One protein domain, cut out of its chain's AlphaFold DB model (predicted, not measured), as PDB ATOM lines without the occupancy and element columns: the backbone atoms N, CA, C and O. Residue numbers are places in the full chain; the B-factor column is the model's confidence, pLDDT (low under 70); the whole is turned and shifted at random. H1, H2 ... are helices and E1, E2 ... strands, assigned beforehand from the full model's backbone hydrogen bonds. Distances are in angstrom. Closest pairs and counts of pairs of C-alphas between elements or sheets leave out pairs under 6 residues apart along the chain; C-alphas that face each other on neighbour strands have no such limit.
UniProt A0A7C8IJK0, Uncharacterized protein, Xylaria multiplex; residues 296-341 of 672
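This is residues 296 to 341 of the 672 residues of an uncharacterized protein of Xylaria multiplex (UniProt A0A7C8IJK0). Picture a small V: the short hairpin of E1 and E2, with the four-residue helix H1 following E2, makes one limb, and the longer helix H2, folding back from the link at residues 324 to 327, makes the other. A strip with no named element, residues 296 to 307, runs along one side of this V before it turns into E1. The printed part has 46 residues with two named strands and two named helices, in the order E1, E2, H1, H2; the sheet has the order E1 - E2, antiparallel, and the class is mixed, helices and strands. The whole is compact, with a radius of gyration of the C-alphas of 10.0 A and spans of 32 by 22 by 15 A.

Start at C-alpha 296, at (-91.893, 148.818, -15.733), and go through the 12 residues to 307, whose C-alphas lie 6 to 16 A from the mean of all C-alphas. At C-alpha 308, at (-74.417, 141.802, -7.521), strand E1 begins, and it ends at residue 310. Six residues later you reach strand E2, residues 317 to 319. Helix H1, residues 320 to 323, follows with no residue between. Find C-alpha 328 at (-80.141, 152.882, -13.380); from there helix H2 runs 18.3 A to C-alpha 340, at (-89.851, 140.039, -22.146).

Look first at the hairpin of E1 and E2, antiparallel neighbours with 143 degrees between their directions. The C-alphas of Val 309 and Leu 318 face each other at 5.2 A. Beside them, N 309 and O 318 are within hydrogen-bond range at 2.9 A, as are N 318 and O 309 at 2.8 A. The closest C-alphas of E1 and H1 are those of His 308 and Ala 320, 5.0 A apart. Go on to H1 and H2, which touch only at the corner by their link, H2 with residues 328 to 332 alone; their closest C-alphas are those of Asn 322 and Ala 328, at 5.9 A. H2 is apart from E1 and from E2. In H2 every O i to N i+4 pair is within hydrogen-bond range; H1 is too short for such a pair, and its one O i to N i+3 pair is within range.

The two C-alphas farthest apart are those of Arg 305 and Gln 341, at 31.7 A. The printed part has no cut. The links from E2 to H1 and from H1 to H2 are tight, and the link from E1 to E2 is short. The mean pLDDT of the printed part is 80.5; look at residues 304 to 305 for the two values under 70.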
ATOM      1  N   TYR A 296     -92.891 149.817 -16.094       78.19
ATOM      2  CA  TYR A 296     -91.893 148.818 -15.733       78.19
ATOM      3  C   TYR A 296     -91.990 148.462 -14.239       78.19
ATOM      4  O   TYR A 296     -92.394 149.309 -13.432       78.19
ATOM      5  N   PRO A 297     -91.621 147.226 -13.853       81.06
ATOM      6  CA  PRO A 297     -91.530 146.858 -12.446       81.06
ATOM      7  C   PRO A 297     -90.526 147.767 -11.714       81.06
ATOM      8  O   PRO A 297     -89.573 148.246 -12.339       81.06
ATOM      9  N   PRO A 298     -90.704 148.012 -10.403       80.38
ATOM     10  CA  PRO A 298     -89.772 148.829  -9.630       80.38
ATOM     11  C   PRO A 298     -88.355 148.246  -9.688       80.38
ATOM     12  O   PRO A 298     -88.178 147.033  -9.811       80.38
ATOM     13  N   LEU A 299     -87.342 149.113  -9.589       81.75
ATOM     14  CA  LEU A 299     -85.947 148.675  -9.534       81.75
ATOM     15  C   LEU A 299     -85.740 147.757  -8.311       81.75
ATOM     16  O   LEU A 299     -86.302 148.038  -7.245       81.75
ATOM     17  N   PRO A 300     -84.924 146.692  -8.428       80.00
ATOM     18  CA  PRO A 300     -84.576 145.858  -7.287       80.00
ATOM     19  C   PRO A 300     -83.873 146.700  -6.214       80.00
ATOM     20  O   PRO A 300     -83.021 147.540  -6.514       80.00
ATOM     21  N   LYS A 301     -84.231 146.478  -4.945       77.25
ATOM     22  CA  LYS A 301     -83.529 147.091  -3.812       77.25
ATOM     23  C   LYS A 301     -82.162 146.425  -3.677       77.25
ATOM     24  O   LYS A 301     -82.091 145.202  -3.659       77.25
ATOM     25  N   ILE A 302     -81.109 147.227  -3.554       77.06
ATOM     26  CA  ILE A 302     -79.731 146.748  -3.402       77.06
ATOM     27  C   ILE A 302     -79.288 146.999  -1.954       77.06
ATOM     28  O   ILE A 302     -79.219 148.164  -1.548       77.06
ATOM     29  N   PRO A 303     -79.015 145.946  -1.167       73.38
ATOM     30  CA  PRO A 303     -78.402 146.057   0.152       73.38
ATOM     31  C   PRO A 303     -77.042 146.782   0.121       73.38
ATOM     32  O   PRO A 303     -76.321 146.743  -0.882       73.38
ATOM     33  N   PRO A 304     -76.652 147.468   1.212       66.00
ATOM     34  CA  PRO A 304     -75.354 148.127   1.287       66.00
ATOM     35  C   PRO A 304     -74.210 147.109   1.154       66.00
ATOM     36  O   PRO A 304     -74.299 145.999   1.666       66.00
ATOM     37  N   ARG A 305     -73.119 147.520   0.490       68.38
ATOM     38  CA  ARG A 305     -71.929 146.704   0.152       68.38
ATOM     39  C   ARG A 305     -72.137 145.549  -0.848       68.38
ATOM     40  O   ARG A 305     -71.153 144.946  -1.254       68.38
ATOM     41  N   GLU A 306     -73.340 145.288  -1.362       75.12
ATOM     42  CA  GLU A 306     -73.488 144.268  -2.415       75.12
ATOM     43  C   GLU A 306     -72.941 144.718  -3.785       75.12
ATOM     44  O   GLU A 306     -73.128 145.861  -4.227       75.12
ATOM     45  N   ARG A 307     -72.255 143.780  -4.460       74.81
ATOM     46  CA  ARG A 307     -71.704 143.924  -5.822       74.81
ATOM     47  C   ARG A 307     -72.631 143.405  -6.917       74.81
ATOM     48  O   ARG A 307     -72.583 143.913  -8.031       74.81
ATOM     49  N   HIS A 308     -73.472 142.428  -6.602       79.94
ATOM     50  CA  HIS A 308     -74.417 141.802  -7.521       79.94
ATOM     51  C   HIS A 308     -75.788 141.706  -6.850       79.94
ATOM     52  O   HIS A 308     -75.855 141.521  -5.641       79.94
ATOM     53  N   VAL A 309     -76.863 141.826  -7.630       82.75
ATOM     54  CA  VAL A 309     -78.251 141.637  -7.185       82.75
ATOM     55  C   VAL A 309     -78.977 140.716  -8.167       82.75
ATOM     56  O   VAL A 309     -78.837 140.866  -9.380       82.75
ATOM     57  N   LEU A 310     -79.746 139.744  -7.675       80.19
ATOM     58  CA  LEU A 310     -80.499 138.830  -8.540       80.19
ATOM     59  C   LEU A 310     -81.741 139.525  -9.117       80.19
ATOM     60  O   LEU A 310     -82.551 140.081  -8.375       80.19
ATOM     61  N   CYS A 311     -81.937 139.453 -10.436       83.44
ATOM     62  CA  CYS A 311     -83.183 139.910 -11.059       83.44
ATOM     63  C   CYS A 311     -84.383 139.058 -10.589       83.44
ATOM     64  O   CYS A 311     -84.368 137.852 -10.828       83.44
ATOM     65  N   PRO A 312     -85.472 139.621 -10.033       80.00
ATOM     66  CA  PRO A 312     -86.615 138.822  -9.574       80.00
ATOM     67  C   PRO A 312     -87.278 137.920 -10.632       80.00
ATOM     68  O   PRO A 312     -87.911 136.937 -10.266       80.00
ATOM     69  N   TYR A 313     -87.138 138.223 -11.930       81.12
ATOM     70  CA  TYR A 313     -87.886 137.553 -13.009       81.12
ATOM     71  C   TYR A 313     -87.081 136.518 -13.805       81.12
ATOM     72  O   TYR A 313     -87.584 135.441 -14.118       81.12
ATOM     73  N   CYS A 314     -85.840 136.840 -14.177       79.38
ATOM     74  CA  CYS A 314     -84.959 135.933 -14.928       79.38
ATOM     75  C   CYS A 314     -83.810 135.375 -14.089       79.38
ATOM     76  O   CYS A 314     -83.156 134.407 -14.498       79.38
ATOM     77  N   ARG A 315     -83.578 136.016 -12.935       79.75
ATOM     78  CA  ARG A 315     -82.608 135.652 -11.910       79.75
ATOM     79  C   ARG A 315     -81.166 135.587 -12.401       79.75
ATOM     80  O   ARG A 315     -80.335 134.915 -11.812       79.75
ATOM     81  N   GLU A 316     -80.857 136.307 -13.480       80.12
ATOM     82  CA  GLU A 316     -79.479 136.666 -13.818       80.12
ATOM     83  C   GLU A 316     -78.904 137.581 -12.714       80.12
ATOM     84  O   GLU A 316     -79.613 138.499 -12.283       80.12
ATOM     85  N   PRO A 317     -77.675 137.333 -12.216       79.56
ATOM     86  CA  PRO A 317     -76.991 138.245 -11.309       79.56
ATOM     87  C   PRO A 317     -76.605 139.511 -12.073       79.56
ATOM     88  O   PRO A 317     -75.911 139.463 -13.088       79.56
ATOM     89  N   LEU A 318     -77.084 140.652 -11.593       83.44
ATOM     90  CA  LEU A 318     -76.877 141.955 -12.210       83.44
ATOM     91  C   LEU A 318     -75.903 142.770 -11.368       83.44
ATOM     92  O   LEU A 318     -76.106 142.948 -10.169       83.44
ATOM     93  N   ASP A 319     -74.852 143.282 -11.999       82.56
ATOM     94  CA  ASP A 319     -73.841 144.111 -11.348       82.56
ATOM     95  C   ASP A 319     -74.467 145.403 -10.789       82.56
ATOM     96  O   ASP A 319     -74.982 146.255 -11.528       82.56
ATOM     97  N   ALA A 320     -74.381 145.546  -9.464       82.62
ATOM     98  CA  ALA A 320     -74.951 146.617  -8.659       82.62
ATOM     99  C   ALA A 320     -74.390 148.008  -9.001       82.62
ATOM    100  O   ALA A 320     -75.017 149.014  -8.662       82.62
ATOM    101  N   ARG A 321     -73.241 148.101  -9.690       80.94
ATOM    102  CA  ARG A 321     -72.694 149.364 -10.217       80.94
ATOM    103  C   ARG A 321     -73.647 149.995 -11.240       80.94
ATOM    104  O   ARG A 321     -73.819 151.211 -11.222       80.94
ATOM    105  N   ASN A 322     -74.330 149.192 -12.062       83.06
ATOM    106  CA  ASN A 322     -75.242 149.678 -13.112       83.06
ATOM    107  C   ASN A 322     -76.510 150.358 -12.568       83.06
ATOM    108  O   ASN A 322     -77.137 151.146 -13.272       83.06
ATOM    109  N   PHE A 323     -76.875 150.078 -11.317       81.94
ATOM    110  CA  PHE A 323     -78.033 150.669 -10.644       81.94
ATOM    111  C   PHE A 323     -77.693 151.944  -9.851       81.94
ATOM    112  O   PHE A 323     -78.556 152.494  -9.165       81.94
ATOM    113  N   ARG A 324     -76.448 152.436  -9.925       78.00
ATOM    114  CA  ARG A 324     -76.016 153.669  -9.252       78.00
ATOM    115  C   ARG A 324     -76.020 154.838 -10.242       78.00
ATOM    116  O   ARG A 324     -75.420 154.768 -11.309       78.00
ATOM    117  N   GLY A 325     -76.667 155.940  -9.865       79.19
ATOM    118  CA  GLY A 325     -76.753 157.151 -10.688       79.19
ATOM    119  C   GLY A 325     -77.883 157.137 -11.726       79.19
ATOM    120  O   GLY A 325     -78.796 156.315 -11.685       79.19
ATOM    121  N   SER A 326     -77.848 158.094 -12.656       77.25
ATOM    122  CA  SER A 326     -78.984 158.439 -13.528       77.25
ATOM    123  C   SER A 326     -79.339 157.408 -14.607       77.25
ATOM    124  O   SER A 326     -80.432 157.482 -15.161       77.25
ATOM    125  N   GLN A 327     -78.460 156.446 -14.903       82.19
ATOM    126  CA  GLN A 327     -78.688 155.408 -15.925       82.19
ATOM    127  C   GLN A 327     -79.353 154.135 -15.370       82.19
ATOM    128  O   GLN A 327     -79.705 153.246 -16.146       82.19
ATOM    129  N   ALA A 328     -79.578 154.055 -14.053       82.06
ATOM    130  CA  ALA A 328     -80.141 152.882 -13.380       82.06
ATOM    131  C   ALA A 328     -81.498 152.436 -13.951       82.06
ATOM    132  O   ALA A 328     -81.738 151.241 -14.130       82.06
ATOM    133  N   ALA A 329     -82.373 153.396 -14.273       83.31
ATOM    134  CA  ALA A 329     -83.666 153.122 -14.894       83.31
ATOM    135  C   ALA A 329     -83.502 152.574 -16.322       83.31
ATOM    136  O   ALA A 329     -84.008 151.498 -16.611       83.31
ATOM    137  N   GLU A 330     -82.727 153.241 -17.187       83.94
ATOM    138  CA  GLU A 330     -82.497 152.798 -18.574       83.94
ATOM    139  C   GLU A 330     -81.865 151.394 -18.636       83.94
ATOM    140  O   GLU A 330     -82.254 150.564 -19.462       83.94
ATOM    141  N   TYR A 331     -80.924 151.091 -17.734       84.94
ATOM    142  CA  TYR A 331     -80.344 149.754 -17.603       84.94
ATOM    143  C   TYR A 331     -81.410 148.700 -17.263       84.94
ATOM    144  O   TYR A 331     -81.463 147.652 -17.910       84.94
ATOM    145  N   TRP A 332     -82.266 148.993 -16.280       86.25
ATOM    146  CA  TRP A 332     -83.326 148.101 -15.811       86.25
ATOM    147  C   TRP A 332     -84.427 147.889 -16.858       86.25
ATOM    148  O   TRP A 332     -84.774 146.747 -17.156       86.25
ATOM    149  N   GLU A 333     -84.911 148.959 -17.494       85.88
ATOM    150  CA  GLU A 333     -85.886 148.894 -18.591       85.88
ATOM    151  C   GLU A 333     -85.365 148.033 -19.748       85.88
ATOM    152  O   GLU A 333     -86.059 147.137 -20.231       85.88
ATOM    153  N   ARG A 334     -84.102 148.235 -20.145       84.25
ATOM    154  CA  ARG A 334     -83.439 147.467 -21.209       84.25
ATOM    155  C   ARG A 334     -83.225 145.995 -20.840       84.25
ATOM    156  O   ARG A 334     -83.269 145.145 -21.729       84.25
ATOM    157  N   HIS A 335     -82.981 145.688 -19.567       85.50
ATOM    158  CA  HIS A 335     -82.896 144.311 -19.077       85.50
ATOM    159  C   HIS A 335     -84.268 143.619 -19.147       85.50
ATOM    160  O   HIS A 335     -84.386 142.550 -19.747       85.50
ATOM    161  N   ILE A 336     -85.321 144.277 -18.651       84.56
ATOM    162  CA  ILE A 336     -86.699 143.768 -18.675       84.56
ATOM    163  C   ILE A 336     -87.235 143.606 -20.110       84.56
ATOM    164  O   ILE A 336     -87.825 142.572 -20.414       84.56
ATOM    165  N   ASP A 337     -86.971 144.542 -21.029       84.19
ATOM    166  CA  ASP A 337     -87.270 144.374 -22.466       84.19
ATOM    167  C   ASP A 337     -86.484 143.192 -23.078       84.19
ATOM    168  O   ASP A 337     -86.982 142.487 -23.964       84.19
ATOM    169  N   GLY A 338     -85.258 142.951 -22.601       81.81
ATOM    170  CA  GLY A 338     -84.423 141.808 -22.974       81.81
ATOM    171  C   GLY A 338     -85.063 140.462 -22.633       81.81
ATOM    172  O   GLY A 338     -85.096 139.573 -23.485       81.81
ATOM    173  N   ASP A 339     -85.615 140.333 -21.427       80.44
ATOM    174  CA  ASP A 339     -86.299 139.123 -20.957       80.44
ATOM    175  C   ASP A 339     -87.730 138.966 -21.485       80.44
ATOM    176  O   ASP A 339     -88.149 137.846 -21.787       80.44
ATOM    177  N   LEU A 340     -88.483 140.064 -21.616       81.25
ATOM    178  CA  LEU A 340     -89.851 140.039 -22.146       81.25
ATOM    179  C   LEU A 340     -89.901 139.738 -23.642       81.25
ATOM    180  O   LEU A 340     -90.912 139.206 -24.105       81.25
ATOM    181  N   GLN A 341     -88.863 140.117 -24.398       82.44
ATOM    182  CA  GLN A 341     -88.859 140.109 -25.865       82.44
ATOM    183  C   GLN A 341     -90.197 140.655 -26.404       82.44
ATOM    184  O   GLN A 341     -91.022 139.904 -26.946       82.44
TER     185      GLN A 341